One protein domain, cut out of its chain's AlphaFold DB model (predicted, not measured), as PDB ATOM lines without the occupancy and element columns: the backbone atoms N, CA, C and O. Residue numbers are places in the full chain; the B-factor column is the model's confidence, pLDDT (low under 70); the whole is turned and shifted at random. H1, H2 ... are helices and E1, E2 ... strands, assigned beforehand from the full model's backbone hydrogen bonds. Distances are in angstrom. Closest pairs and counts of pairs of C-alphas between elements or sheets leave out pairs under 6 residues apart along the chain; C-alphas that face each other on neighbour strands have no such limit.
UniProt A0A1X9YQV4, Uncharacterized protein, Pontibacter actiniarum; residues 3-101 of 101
ATOM      1  N   LYS A   3     219.570 184.075 247.565       62.34
ATOM      2  CA  LYS A   3     218.250 183.688 247.052       62.34
ATOM      3  C   LYS A   3     217.750 182.499 247.853       62.34
ATOM      4  O   LYS A   3     218.459 181.498 247.948       62.34
ATOM      5  N   GLN A   4     216.523 182.576 248.358       69.38
ATOM      6  CA  GLN A   4     215.845 181.417 248.929       69.38
ATOM      7  C   GLN A   4     214.540 181.122 248.164       69.38
ATOM      8  O   GLN A   4     213.674 181.997 248.070       69.38
ATOM      9  N   PRO A   5     214.349 179.892 247.646       76.19
ATOM     10  CA  PRO A   5     213.163 179.522 246.862       76.19
ATOM     11  C   PRO A   5     211.831 179.683 247.613       76.19
ATOM     12  O   PRO A   5     210.788 179.912 246.994       76.19
ATOM     13  N   GLN A   6     211.858 179.566 248.945       82.69
ATOM     14  CA  GLN A   6     210.664 179.682 249.783       82.69
ATOM     15  C   GLN A   6     210.065 181.094 249.736       82.69
ATOM     16  O   GLN A   6     208.867 181.243 249.505       82.69
ATOM     17  N   TYR A   7     210.899 182.133 249.834       87.12
ATOM     18  CA  TYR A   7     210.447 183.525 249.788       87.12
ATOM     19  C   TYR A   7     209.914 183.911 248.417       87.12
ATOM     20  O   TYR A   7     208.885 184.577 248.326       87.12
ATOM     21  N   THR A   8     210.544 183.410 247.352       89.00
ATOM     22  CA  THR A   8     210.016 183.545 245.992       89.00
ATOM     23  C   THR A   8     208.608 182.964 245.880       89.00
ATOM     24  O   THR A   8     207.735 183.590 245.288       89.00
ATOM     25  N   THR A   9     208.344 181.804 246.482       90.12
ATOM     26  CA  THR A   9     207.012 181.182 246.439       90.12
ATOM     27  C   THR A   9     205.962 182.030 247.164       90.12
ATOM     28  O   THR A   9     204.888 182.268 246.614       90.12
ATOM     29  N   ILE A  10     206.284 182.537 248.359       91.62
ATOM     30  CA  ILE A  10     205.382 183.394 249.150       91.62
ATOM     31  C   ILE A  10     205.092 184.706 248.411       91.62
ATOM     32  O   ILE A  10     203.935 185.109 248.300       91.62
ATOM     33  N   ALA A  11     206.125 185.353 247.862       92.69
ATOM     34  CA  ALA A  11     205.964 186.592 247.108       92.69
ATOM     35  C   ALA A  11     205.090 186.381 245.865       92.69
ATOM     36  O   ALA A  11     204.192 187.178 245.608       92.69
ATOM     37  N   ARG A  12     205.301 185.288 245.121       93.00
ATOM     38  CA  ARG A  12     204.480 184.956 243.947       93.00
ATOM     39  C   ARG A  12     203.006 184.788 244.290       93.00
ATOM     40  O   ARG A  12     202.170 185.314 243.567       93.00
ATOM     41  N   ASP A  13     202.700 184.068 245.366       94.81
ATOM     42  CA  ASP A  13     201.321 183.888 245.830       94.81
ATOM     43  C   ASP A  13     200.690 185.228 246.237       94.81
ATOM     44  O   ASP A  13     199.578 185.541 245.817       94.81
ATOM     45  N   ALA A  14     201.420 186.058 246.989       95.56
ATOM     46  CA  ALA A  14     200.932 187.365 247.420       95.56
ATOM     47  C   ALA A  14     200.650 188.296 246.230       95.56
ATOM     48  O   ALA A  14     199.565 188.871 246.143       95.56
ATOM     49  N   PHE A  15     201.593 188.405 245.292       95.12
ATOM     50  CA  PHE A  15     201.416 189.205 244.085       95.12
ATOM     51  C   PHE A  15     200.320 188.652 243.170       95.12
ATOM     52  O   PHE A  15     199.561 189.440 242.618       95.12
ATOM     53  N   GLY A  16     200.203 187.327 243.027       95.19
ATOM     54  CA  GLY A  16     199.142 186.700 242.235       95.19
ATOM     55  C   GLY A  16     197.761 187.063 242.767       95.19
ATOM     56  O   GLY A  16     196.957 187.631 242.040       95.19
ATOM     57  N   LYS A  17     197.545 186.873 244.072       96.38
ATOM     58  CA  LYS A  17     196.291 187.243 244.743       96.38
ATOM     59  C   LYS A  17     195.962 188.727 244.626       96.38
ATOM     60  O   LYS A  17     194.795 189.079 244.548       96.38
ATOM     61  N   TYR A  18     196.971 189.596 244.631       95.31
ATOM     62  CA  TYR A  18     196.756 191.028 244.430       95.31
ATOM     63  C   TYR A  18     196.342 191.350 242.986       95.31
ATOM     64  O   TYR A  18     195.428 192.138 242.773       95.31
ATOM     65  N   ILE A  19     196.980 190.728 241.987       94.19
ATOM     66  CA  ILE A  19     196.617 190.904 240.570       94.19
ATOM     67  C   ILE A  19     195.217 190.353 240.272       94.19
ATOM     68  O   ILE A  19     194.486 190.949 239.481       94.19
ATOM     69  N   ASP A  20     194.840 189.258 240.927       94.75
ATOM     70  CA  ASP A  20     193.516 188.641 240.819       94.75
ATOM     71  C   ASP A  20     192.446 189.345 241.685       94.75
ATOM     72  O   ASP A  20     191.306 188.884 241.741       94.75
ATOM     73  N   ASP A  21     192.788 190.469 242.335       93.56
ATOM     74  CA  ASP A  21     191.904 191.282 243.191       93.56
ATOM     75  C   ASP A  21     191.321 190.506 244.400       93.56
ATOM     76  O   ASP A  21     190.279 190.850 244.956       93.56
ATOM     77  N   GLU A  22     192.000 189.436 244.835       97.06
ATOM     78  CA  GLU A  22     191.636 188.651 246.024       97.06
ATOM     79  C   GLU A  22     192.092 189.314 247.332       97.06
ATOM     80  O   GLU A  22     191.536 189.042 248.400       97.06
ATOM     81  N   ILE A  23     193.133 190.149 247.265       96.69
ATOM     82  CA  ILE A  23     193.644 190.946 248.384       96.69
ATOM     83  C   ILE A  23     193.881 192.391 247.956       96.69
ATOM     84  O   ILE A  23     194.235 192.660 246.810       96.69
ATOM     85  N   ASP A  24     193.766 193.312 248.907       95.75
ATOM     86  CA  ASP A  24     194.119 194.715 248.699       95.75
ATOM     87  C   ASP A  24     195.629 194.981 248.880       95.75
ATOM     88  O   ASP A  24     196.430 194.090 249.190       95.75
ATOM     89  N   LEU A  25     196.028 196.239 248.666       93.94
ATOM     90  CA  LEU A  25     197.416 196.676 248.800       93.94
ATOM     91  C   LEU A  25     197.946 196.522 250.233       93.94
ATOM     92  O   LEU A  25     199.097 196.133 250.407       93.94
ATOM     93  N   ASP A  26     197.136 196.797 251.254       95.38
ATOM     94  CA  ASP A  26     197.581 196.707 252.646       95.38
ATOM     95  C   ASP A  26     197.897 195.251 253.015       95.38
ATOM     96  O   ASP A  26     198.956 194.959 253.578       95.38
ATOM     97  N   GLN A  27     197.035 194.322 252.599       96.31
ATOM     98  CA  GLN A  27     197.236 192.881 252.749       96.31
ATOM     99  C   GLN A  27     198.434 192.366 251.937       96.31
ATOM    100  O   GLN A  27     199.173 191.494 252.407       96.31
ATOM    101  N   LEU A  28     198.661 192.897 250.727       96.12
ATOM    102  CA  LEU A  28     199.869 192.599 249.952       96.12
ATOM    103  C   LEU A  28     201.117 193.020 250.735       96.12
ATOM    104  O   LEU A  28     202.019 192.206 250.940       96.12
ATOM    105  N   LEU A  29     201.168 194.270 251.200       95.19
ATOM    106  CA  LEU A  29     202.321 194.809 251.922       95.19
ATOM    107  C   LEU A  29     202.584 194.062 253.232       95.19
ATOM    108  O   LEU A  29     203.744 193.828 253.565       95.19
ATOM    109  N   GLU A  30     201.542 193.637 253.947       95.25
ATOM    110  CA  GLU A  30     201.679 192.797 255.139       95.25
ATOM    111  C   GLU A  30     202.362 191.458 254.815       95.25
ATOM    112  O   GLU A  30     203.321 191.072 255.486       95.25
ATOM    113  N   ARG A  31     201.945 190.779 253.738       94.25
ATOM    114  CA  ARG A  31     202.570 189.517 253.302       94.25
ATOM    115  C   ARG A  31     204.017 189.697 252.854       94.25
ATOM    116  O   ARG A  31     204.849 188.838 253.136       94.25
ATOM    117  N   LEU A  32     204.340 190.801 252.182       94.06
ATOM    118  CA  LEU A  32     205.722 191.091 251.793       94.06
ATOM    119  C   LEU A  32     206.596 191.414 253.018       94.06
ATOM    120  O   LEU A  32     207.728 190.945 253.099       94.06
ATOM    121  N   ARG A  33     206.068 192.142 254.009       92.44
ATOM    122  CA  ARG A  33     206.765 192.405 255.284       92.44
ATOM    123  C   ARG A  33     206.960 191.151 256.120       92.44
ATOM    124  O   ARG A  33     207.955 191.044 256.827       92.44
ATOM    125  N   TYR A  34     206.050 190.187 256.027       91.88
ATOM    126  CA  TYR A  34     206.251 188.883 256.650       91.88
ATOM    127  C   TYR A  34     207.515 188.198 256.109       91.88
ATOM    128  O   TYR A  34     208.293 187.671 256.898       91.88
ATOM    129  N   ILE A  35     207.776 188.266 254.796       90.12
ATOM    130  CA  ILE A  35     209.023 187.750 254.200       90.12
ATOM    131  C   ILE A  35     210.241 188.461 254.801       90.12
ATOM    132  O   ILE A  35     211.185 187.799 255.215       90.12
ATOM    133  N   GLU A  36     210.209 189.790 254.884       88.88
ATOM    134  CA  GLU A  36     211.289 190.587 255.485       88.88
ATOM    135  C   GLU A  36     211.552 190.198 256.947       88.88
ATOM    136  O   GLU A  36     212.696 189.975 257.331       88.88
ATOM    137  N   GLN A  37     210.501 190.002 257.747       88.69
ATOM    138  CA  GLN A  37     210.633 189.538 259.129       88.69
ATOM    139  C   GLN A  37     211.217 188.125 259.235       88.69
ATOM    140  O   GLN A  37     212.009 187.872 260.142       88.69
ATOM    141  N   GLN A  38     210.840 187.205 258.339       87.81
ATOM    142  CA  GLN A  38     211.419 185.857 258.301       87.81
ATOM    143  C   GLN A  38     212.907 185.916 257.950       87.81
ATOM    144  O   GLN A  38     213.716 185.320 258.653       87.81
ATOM    145  N   VAL A  39     213.275 186.711 256.940       85.69
ATOM    146  CA  VAL A  39     214.671 186.925 256.537       85.69
ATOM    147  C   VAL A  39     215.516 187.463 257.696       85.69
ATOM    148  O   VAL A  39     216.611 186.961 257.922       85.69
ATOM    149  N   ILE A  40     215.007 188.445 258.448       84.31
ATOM    150  CA  ILE A  40     215.693 188.999 259.630       84.31
ATOM    151  C   ILE A  40     215.765 187.968 260.766       84.31
ATOM    152  O   ILE A  40     216.751 187.907 261.487       84.31
ATOM    153  N   SER A  41     214.726 187.148 260.949       83.06
ATOM    154  CA  SER A  41     214.685 186.162 262.040       83.06
ATOM    155  C   SER A  41     215.592 184.954 261.793       83.06
ATOM    156  O   SER A  41     216.082 184.361 262.749       83.06
ATOM    157  N   GLU A  42     215.784 184.557 260.534       79.94
ATOM    158  CA  GLU A  42     216.679 183.455 260.155       79.94
ATOM    159  C   GLU A  42     218.163 183.844 260.207       79.94
ATOM    160  O   GLU A  42     219.023 182.964 260.248       79.94
ATOM    161  N   ASP A  43     218.465 185.142 260.200       73.25
ATOM    162  CA  ASP A  43     219.821 185.673 260.189       73.25
ATOM    163  C   ASP A  43     220.068 186.465 261.484       73.25
ATOM    164  O   ASP A  43     219.847 187.673 261.563       73.25
ATOM    165  N   GLU A  44     220.473 185.737 262.532       63.88
ATOM    166  CA  GLU A  44     220.609 186.220 263.919       63.88
ATOM    167  C   GLU A  44     221.549 187.435 264.082       63.88
ATOM    168  O   GLU A  44     221.511 188.100 265.121       63.88
ATOM    169  N   ASP A  45     222.367 187.744 263.071       61.44
ATOM    170  CA  ASP A  45     223.420 188.759 263.123       61.44
ATOM    171  C   ASP A  45     223.039 190.117 262.484       61.44
ATOM    172  O   ASP A  45     223.749 191.102 262.707       61.44
ATOM    173  N   GLU A  46     221.928 190.236 261.737       59.50
ATOM    174  CA  GLU A  46     221.593 191.475 261.007       59.50
ATOM    175  C   GLU A  46     220.130 191.932 261.147       59.50
ATOM    176  O   GLU A  46     219.198 191.370 260.578       59.50
ATOM    177  N   THR A  47     219.928 193.063 261.832       64.44
ATOM    178  CA  THR A  47     218.610 193.704 262.011       64.44
ATOM    179  C   THR A  47     218.162 194.599 260.848       64.44
ATOM    180  O   THR A  47     217.053 195.124 260.889       64.44
ATOM    181  N   GLU A  48     218.999 194.814 259.828       68.06
ATOM    182  CA  GLU A  48     218.758 195.795 258.749       68.06
ATOM    183  C   GLU A  48     218.727 195.159 257.352       68.06
ATOM    184  O   GLU A  48     219.191 195.736 256.365       68.06
ATOM    185  N   LYS A  49     218.161 193.955 257.243       77.62
ATOM    186  CA  LYS A  49     218.010 193.295 255.946       77.62
ATOM    187  C   LYS A  49     216.910 193.946 255.134       77.62
ATOM    188  O   LYS A  49     215.801 194.148 255.615       77.62
ATOM    189  N   THR A  50     217.218 194.241 253.877       84.88
ATOM    190  CA  THR A  50     216.231 194.741 252.922       84.88
ATOM    191  C   THR A  50     215.855 193.627 251.958       84.88
ATOM    192  O   THR A  50     216.722 192.912 251.453       84.88
ATOM    193  N   VAL A  51     214.558 193.486 251.686       88.88
ATOM    194  CA  VAL A  51     214.042 192.551 250.682       88.88
ATOM    195  C   VAL A  51     213.808 193.271 249.359       88.88
ATOM    196  O   VAL A  51     213.160 194.320 249.297       88.88
ATOM    197  N   TRP A  52     214.299 192.660 248.287       90.56
ATOM    198  CA  TRP A  52     214.128 193.113 246.915       90.56
ATOM    199  C   TRP A  52     213.402 192.076 246.071       90.56
ATOM    200  O   TRP A  52     213.666 190.874 246.154       90.56
ATOM    201  N   PHE A  53     212.541 192.568 245.190       90.38
ATOM    202  CA  PHE A  53     211.830 191.789 244.190       90.38
ATOM    203  C   PHE A  53     212.394 192.096 242.811       90.38
ATOM    204  O   PHE A  53     212.599 193.257 242.452       90.38
ATOM    205  N   ARG A  54     212.617 191.042 242.031       90.19
ATOM    206  CA  ARG A  54     212.956 191.132 240.614       90.19
ATOM    207  C   ARG A  54     211.881 190.399 239.828       90.19
ATOM    208  O   ARG A  54     211.689 189.208 240.044       90.19
ATOM    209  N   PHE A  55     211.178 191.100 238.944       87.19
ATOM    210  CA  PHE A  55     210.050 190.525 238.202       87.19
ATOM    211  C   PHE A  55     210.461 189.837 236.897       87.19
ATOM    212  O   PHE A  55     209.743 188.949 236.448       87.19
ATOM    213  N   PHE A  56     211.608 190.213 236.325       85.69
ATOM    214  CA  PHE A  56     212.110 189.670 235.062       85.69
ATOM    215  C   PHE A  56     213.561 189.220 235.177       85.69
ATOM    216  O   PHE A  56     214.399 189.880 235.806       85.69
ATOM    217  N   GLU A  57     213.890 188.114 234.519       72.81
ATOM    218  CA  GLU A  57     215.268 187.650 234.457       72.81
ATOM    219  C   GLU A  57     216.118 188.621 233.616       72.81
ATOM    220  O   GLU A  57     215.841 188.888 232.450       72.81
ATOM    221  N   GLY A  58     217.172 189.180 234.219       67.25
ATOM    222  CA  GLY A  58     218.066 190.133 233.548       67.25
ATOM    223  C   GLY A  58     217.656 191.603 233.671       67.25
ATOM    224  O   GLY A  58     218.411 192.467 233.222       67.25
ATOM    225  N   ASP A  59     216.534 191.904 234.327       70.56
ATOM    226  CA  ASP A  59     216.202 193.273 234.722       70.56
ATOM    227  C   ASP A  59     217.147 193.734 235.852       70.56
ATOM    228  O   ASP A  59     217.267 193.041 236.872       70.56
ATOM    229  N   PRO A  60     217.878 194.855 235.687       67.06
ATOM    230  CA  PRO A  60     218.670 195.439 236.767       67.06
ATOM    231  C   PRO A  60     217.801 196.108 237.838       67.06
ATOM    232  O   PRO A  60     218.315 196.434 238.913       67.06
ATOM    233  N   LEU A  61     216.518 196.356 237.553       70.75
ATOM    234  CA  LEU A  61     215.607 196.983 238.494       70.75
ATOM    235  C   LEU A  61     215.217 195.990 239.586       70.75
ATOM    236  O   LEU A  61     214.678 194.910 239.346       70.75
ATOM    237  N   HIS A  62     215.513 196.404 240.809       81.50
ATOM    238  CA  HIS A  62     215.112 195.735 242.030       81.50
ATOM    239  C   HIS A  62     214.086 196.637 242.696       81.50
ATOM    240  O   HIS A  62     214.361 197.817 242.903       81.50
ATOM    241  N   THR A  63     212.915 196.097 243.013       89.06
ATOM    242  CA  THR A  63     211.851 196.849 243.680       89.06
ATOM    243  C   THR A  63     211.801 196.440 245.143       89.06
ATOM    244  O   THR A  63     211.743 195.256 245.462       89.06
ATOM    245  N   THR A  64     211.838 197.408 246.047       91.75
ATOM    246  CA  THR A  64     211.662 197.195 247.491       91.75
ATOM    247  C   THR A  64     210.184 197.172 247.877       91.75
ATOM    248  O   THR A  64     209.329 197.677 247.148       91.75
ATOM    249  N   ILE A  65     209.864 196.655 249.067       92.00
ATOM    250  CA  ILE A  65     208.494 196.689 249.621       92.00
ATOM    251  C   ILE A  65     207.950 198.130 249.665       92.00
ATOM    252  O   ILE A  65     206.792 198.379 249.330       92.00
ATOM    253  N   SER A  66     208.793 199.093 250.045       91.00
ATOM    254  CA  SER A  66     208.427 200.513 250.112       91.00
ATOM    255  C   SER A  66     208.097 201.103 248.740       91.00
ATOM    256  O   SER A  66     207.149 201.878 248.622       91.00
ATOM    257  N   GLU A  67     208.849 200.734 247.702       91.62
ATOM    258  CA  GLU A  67     208.570 201.156 246.325       91.62
ATOM    259  C   GLU A  67     207.291 200.519 245.793       91.62
ATOM    260  O   GLU A  67     206.474 201.235 245.226       91.62
ATOM    261  N   VAL A  68     207.055 199.227 246.069       91.75
ATOM    262  CA  VAL A  68     205.781 198.562 245.748       91.75
ATOM    263  C   VAL A  68     204.613 199.321 246.372       91.75
ATOM    264  O   VAL A  68     203.666 199.677 245.676       91.75
ATOM    265  N   GLY A  69     204.692 199.623 247.670       92.31
ATOM    266  CA  GLY A  69     203.640 200.362 248.367       92.31
ATOM    267  C   GLY A  69     203.417 201.751 247.782       92.31
ATOM    268  O   GLY A  69     202.280 202.146 247.545       92.31
ATOM    269  N   LYS A  70     204.496 202.480 247.490       92.56
ATOM    270  CA  LYS A  70     204.416 203.813 246.891       92.56
ATOM    271  C   LYS A  70     203.789 203.767 245.497       92.56
ATOM    272  O   LYS A  70     202.849 204.517 245.240       92.56
ATOM    273  N   ASP A  71     204.289 202.910 244.617       91.06
ATOM    274  CA  ASP A  71     203.875 202.879 243.216       91.06
ATOM    275  C   ASP A  71     202.466 202.305 243.034       91.06
ATOM    276  O   ASP A  71     201.771 202.731 242.116       91.06
ATOM    277  N   LEU A  72     202.013 201.404 243.915       92.25
ATOM    278  CA  LEU A  72     200.649 200.860 243.884       92.25
ATOM    279  C   LEU A  72     199.624 201.703 244.662       92.25
ATOM    280  O   LEU A  72     198.424 201.502 244.481       92.25
ATOM    281  N   SER A  73     200.060 202.642 245.511       92.25
ATOM    282  CA  SER A  73     199.146 203.442 246.352       92.25
ATOM    283  C   SER A  73     198.238 204.395 245.573       92.25
ATOM    284  O   SER A  73     197.161 204.742 246.058       92.25
ATOM    285  N   ASP A  74     198.650 204.814 244.373       90.25
ATOM    286  CA  ASP A  74     197.874 205.693 243.502       90.25
ATOM    287  C   ASP A  74     197.576 205.001 242.160       90.25
ATOM    288  O   ASP A  74     198.416 205.016 241.254       90.25
ATOM    289  N   PRO A  75     196.365 204.436 241.986       86.25
ATOM    290  CA  PRO A  75     195.942 203.804 240.736       86.25
ATOM    291  C   PRO A  75     195.955 204.733 239.515       86.25
ATOM    292  O   PRO A  75     195.948 204.254 238.382       86.25
ATOM    293  N   SER A  76     195.951 206.054 239.717       87.94
ATOM    294  CA  SER A  76     196.013 207.033 238.627       87.94
ATOM    295  C   SER A  76     197.442 207.335 238.170       87.94
ATOM    296  O   SER A  76     197.642 207.893 237.086       87.94
ATOM    297  N   HIS A  77     198.446 206.942 238.960       86.50
ATOM    298  CA  HIS A  77     199.843 207.174 238.639       86.50
ATOM    299  C   HIS A  77     200.330 206.171 237.575       86.50
ATOM    300  O   HIS A  77     200.086 204.968 237.697       86.50
ATOM    301  N   PRO A  78     201.082 206.605 236.543       87.00
ATOM    302  CA  PRO A  78     201.561 205.711 235.484       87.00
ATOM    303  C   PRO A  78     202.422 204.551 236.009       87.00
ATOM    304  O   PRO A  78     202.391 203.462 235.437       87.00
ATOM    305  N   ASN A  79     203.150 204.756 237.113       88.06
ATOM    306  CA  ASN A  79     203.928 203.688 237.747       88.06
ATOM    307  C   ASN A  79     203.056 202.541 238.264       88.06
ATOM    308  O   ASN A  79     203.504 201.405 238.187       88.06
ATOM    309  N   CYS A  80     201.829 202.802 238.729       89.38
ATOM    310  CA  CYS A  80     200.939 201.748 239.217       89.38
ATOM    311  C   CYS A  80     200.629 200.753 238.095       89.38
ATOM    312  O   CYS A  80     200.903 199.560 238.214       89.38
ATOM    313  N   ALA A  81     200.176 201.264 236.947       89.25
ATOM    314  CA  ALA A  81     199.876 200.440 235.779       89.25
ATOM    315  C   ALA A  81     201.119 199.717 235.228       89.25
ATOM    316  O   ALA A  81     201.032 198.561 234.807       89.25
ATOM    317  N   LEU A  82     202.284 200.380 235.227       90.19
ATOM    318  CA  LEU A  82     203.546 199.762 234.811       90.19
ATOM    319  C   LEU A  82     203.952 198.624 235.749       90.19
ATOM    320  O   LEU A  82     204.285 197.540 235.271       90.19
ATOM    321  N   LEU A  83     203.887 198.850 237.060       90.94
ATOM    322  CA  LEU A  83     204.263 197.870 238.069       90.94
ATOM    323  C   LEU A  83     203.295 196.682 238.077       90.94
ATOM    324  O   LEU A  83     203.751 195.547 238.016       90.94
ATOM    325  N   GLN A  84     201.978 196.913 238.046       91.75
ATOM    326  CA  GLN A  84     200.977 195.842 237.938       91.75
ATOM    327  C   GLN A  84     201.204 194.970 236.700       91.75
ATOM    328  O   GLN A  84     201.171 193.742 236.777       91.75
ATOM    329  N   ARG A  85     201.502 195.594 235.554       91.00
ATOM    330  CA  ARG A  85     201.824 194.861 234.327       91.00
ATOM    331  C   ARG A  85     203.133 194.083 234.453       91.00
ATOM    332  O   ARG A  85     203.201 192.952 233.980       91.00
ATOM    333  N   GLY A  86     204.151 194.673 235.078       90.50
ATOM    334  CA  GLY A  86     205.427 194.018 235.364       90.50
ATOM    335  C   GLY A  86     205.250 192.776 236.234       90.50
ATOM    336  O   GLY A  86     205.709 191.697 235.867       90.50
ATOM    337  N   ILE A  87     204.493 192.912 237.324       91.50
ATOM    338  CA  ILE A  87     204.128 191.820 238.227       91.50
ATOM    339  C   ILE A  87     203.412 190.708 237.452       91.50
ATOM    340  O   ILE A  87     203.859 189.565 237.481       91.50
ATOM    341  N   ALA A  88     202.338 191.029 236.725       92.12
ATOM    342  CA  ALA A  88     201.546 190.033 236.003       92.12
ATOM    343  C   ALA A  88     202.386 189.239 234.987       92.12
ATOM    344  O   ALA A  88     202.303 188.010 234.928       92.12
ATOM    345  N   LEU A  89     203.240 189.929 234.222       91.00
ATOM    346  CA  LEU A  89     204.131 189.287 233.257       91.00
ATOM    347  C   LEU A  89     205.194 188.418 233.946       91.00
ATOM    348  O   LEU A  89     205.395 187.279 233.532       91.00
ATOM    349  N   GLY A  90     205.831 188.915 235.011       90.00
ATOM    350  CA  GLY A  90     206.836 188.165 235.769       90.00
ATOM    351  C   GLY A  90     206.273 186.906 236.432       90.00
ATOM    352  O   GLY A  90     206.905 185.844 236.430       90.00
ATOM    353  N   LEU A  91     205.038 186.978 236.943       91.00
ATOM    354  CA  LEU A  91     204.320 185.819 237.471       91.00
ATOM    355  C   LEU A  91     204.045 184.782 236.378       91.00
ATOM    356  O   LEU A  91     204.357 183.602 236.576       91.00
ATOM    357  N   GLN A  92     203.515 185.217 235.229       90.50
ATOM    358  CA  GLN A  92     203.189 184.347 234.096       90.50
ATOM    359  C   GLN A  92     204.435 183.670 233.508       90.50
ATOM    360  O   GLN A  92     204.387 182.484 233.181       90.50
ATOM    361  N   ALA A  93     205.541 184.406 233.386       89.69
ATOM    362  CA  ALA A  93     206.805 183.896 232.857       89.69
ATOM    363  C   ALA A  93     207.529 182.959 233.833       89.69
ATOM    364  O   ALA A  93     208.394 182.186 233.432       89.69
ATOM    365  N   GLY A  94     207.166 182.987 235.117       87.69
ATOM    366  CA  GLY A  94     207.870 182.195 236.112       87.69
ATOM    367  C   GLY A  94     209.127 182.875 236.664       87.69
ATOM    368  O   GLY A  94     209.829 182.243 237.442       87.69
ATOM    369  N   GLU A  95     209.366 184.144 236.338       89.19
ATOM    370  CA  GLU A  95     210.656 184.828 236.511       89.19
ATOM    371  C   GLU A  95     210.781 185.649 237.800       89.19
ATOM    372  O   GLU A  95     211.866 186.151 238.097       89.19
ATOM    373  N   LEU A  96     209.701 185.783 238.582       89.44
ATOM    374  CA  LEU A  96     209.758 186.506 239.852       89.44
ATOM    375  C   LEU A  96     210.783 185.867 240.794       89.44
ATOM    376  O   LEU A  96     210.712 184.672 241.080       89.44
ATOM    377  N   GLU A  97     211.671 186.687 241.342       89.44
ATOM    378  CA  GLU A  97     212.671 186.297 242.326       89.44
ATOM    379  C   GLU A  97     212.697 187.254 243.515       89.44
ATOM    380  O   GLU A  97     212.552 188.469 243.363       89.44
ATOM    381  N   VAL A  98     212.961 186.694 244.696       89.06
ATOM    382  CA  VAL A  98     213.213 187.449 245.925       89.06
ATOM    383  C   VAL A  98     214.694 187.383 246.277       89.06
ATOM    384  O   VAL A  98     215.296 186.307 246.292       89.06
ATOM    385  N   HIS A  99     215.267 188.543 246.583       87.31
ATOM    386  CA  HIS A  99     216.658 188.721 246.988       87.31
ATOM    387  C   HIS A  99     216.705 189.499 248.296       87.31
ATOM    388  O   HIS A  99     215.836 190.326 248.559       87.31
ATOM    389  N   TYR A 100     217.739 189.270 249.094       86.56
ATOM    390  CA  TYR A 100     217.984 190.031 250.316       86.56
ATOM    391  C   TYR A 100     219.486 190.198 250.576       86.56
ATOM    392  O   TYR A 100     220.321 189.522 249.947       86.56
ATOM    393  N   SER A 101     219.814 191.155 251.446       82.69
ATOM    394  CA  SER A 101     221.163 191.450 251.948       82.69
ATOM    395  C   SER A 101     221.314 190.754 253.275       82.69
ATOM    396  O   SER A 101     220.384 190.916 254.088       82.69
TER     397      SER A 101
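This is residues 3 to 101 of the 101 residues of an uncharacterized protein of Pontibacter actiniarum (UniProt A0A1X9YQV4). A small two-stranded sheet, E1 and E2, is covered by residues 5 to 12 of H1 and 32 to 40 of H2, two long helices that form a hairpin. Short H3 packs side by side with H2, and H4 crosses from H3 to H1, closing a ring of four helices with the sheet at one end. The printed part has 99 residues, in the order H1, H2, E1, H3, H4, E2; the sheet is antiparallel and the class is mostly helix. It is compact, with a radius of gyration of the C-alphas of 12.9 A, and spans 41 by 27 by 23 A.

E1, residues 51 to 54, and E2, residues 97 to 100, are antiparallel neighbours at 150 degrees, with N 52 and O 99 2.8 A apart and N 97 and O 54 2.8 A apart, within hydrogen-bond range. Residues 52 to 53 of E1 also pair antiparallel with residues 63 to 64. The closest C-alphas of E2 and H1, residues 5 to 19, are those of Val 98 and Thr 8, 5.0 A apart. H1 and H2, residues 25 to 42, are a helical hairpin and touch at a shallow tilt of 8 degrees, opposite ways, closest at the C-alphas of Ala 14 and Leu 28, 5.9 A. The closest C-alphas of H2 and E1 are those of Glu 36 and Val 51, 5.9 A apart. H2, with residues 25 to 33 alone, touches H3, residues 65 to 72, at a shallow tilt of 12 degrees, closest at the C-alphas of Leu 32 and Ile 65, 6.6 A. H4, residues 78 to 93, touches H3 with residues 79 to 84 alone, at a steep tilt of 64 degrees, closest at the C-alphas of Cys 80 and Leu 72, 4.8 A. H4 touches H1 with residues 84 to 91 alone, at a steep tilt of 54 degrees, closest at the C-alphas of Leu 91 and Arg 12, 6.5 A. H2 and H4 are apart. In H1, H2, H3 and H4 every O i to N i+4 pair is within hydrogen-bond range.

H1 begins at C-alpha 5, (213.163, 179.522, 246.862), and is 21.0 A long; H2 is 26.0 A and H4 22.6 A. E2 ends at C-alpha 100, (217.984, 190.031, 250.316).

The C-alphas of Asp 45 and Ser 76, 41.1 A apart, are the two farthest apart. The printed part has no cut and no long link. The model's pLDDT is under 70 at residues 3 to 4, 44 to 48, 58 and 60.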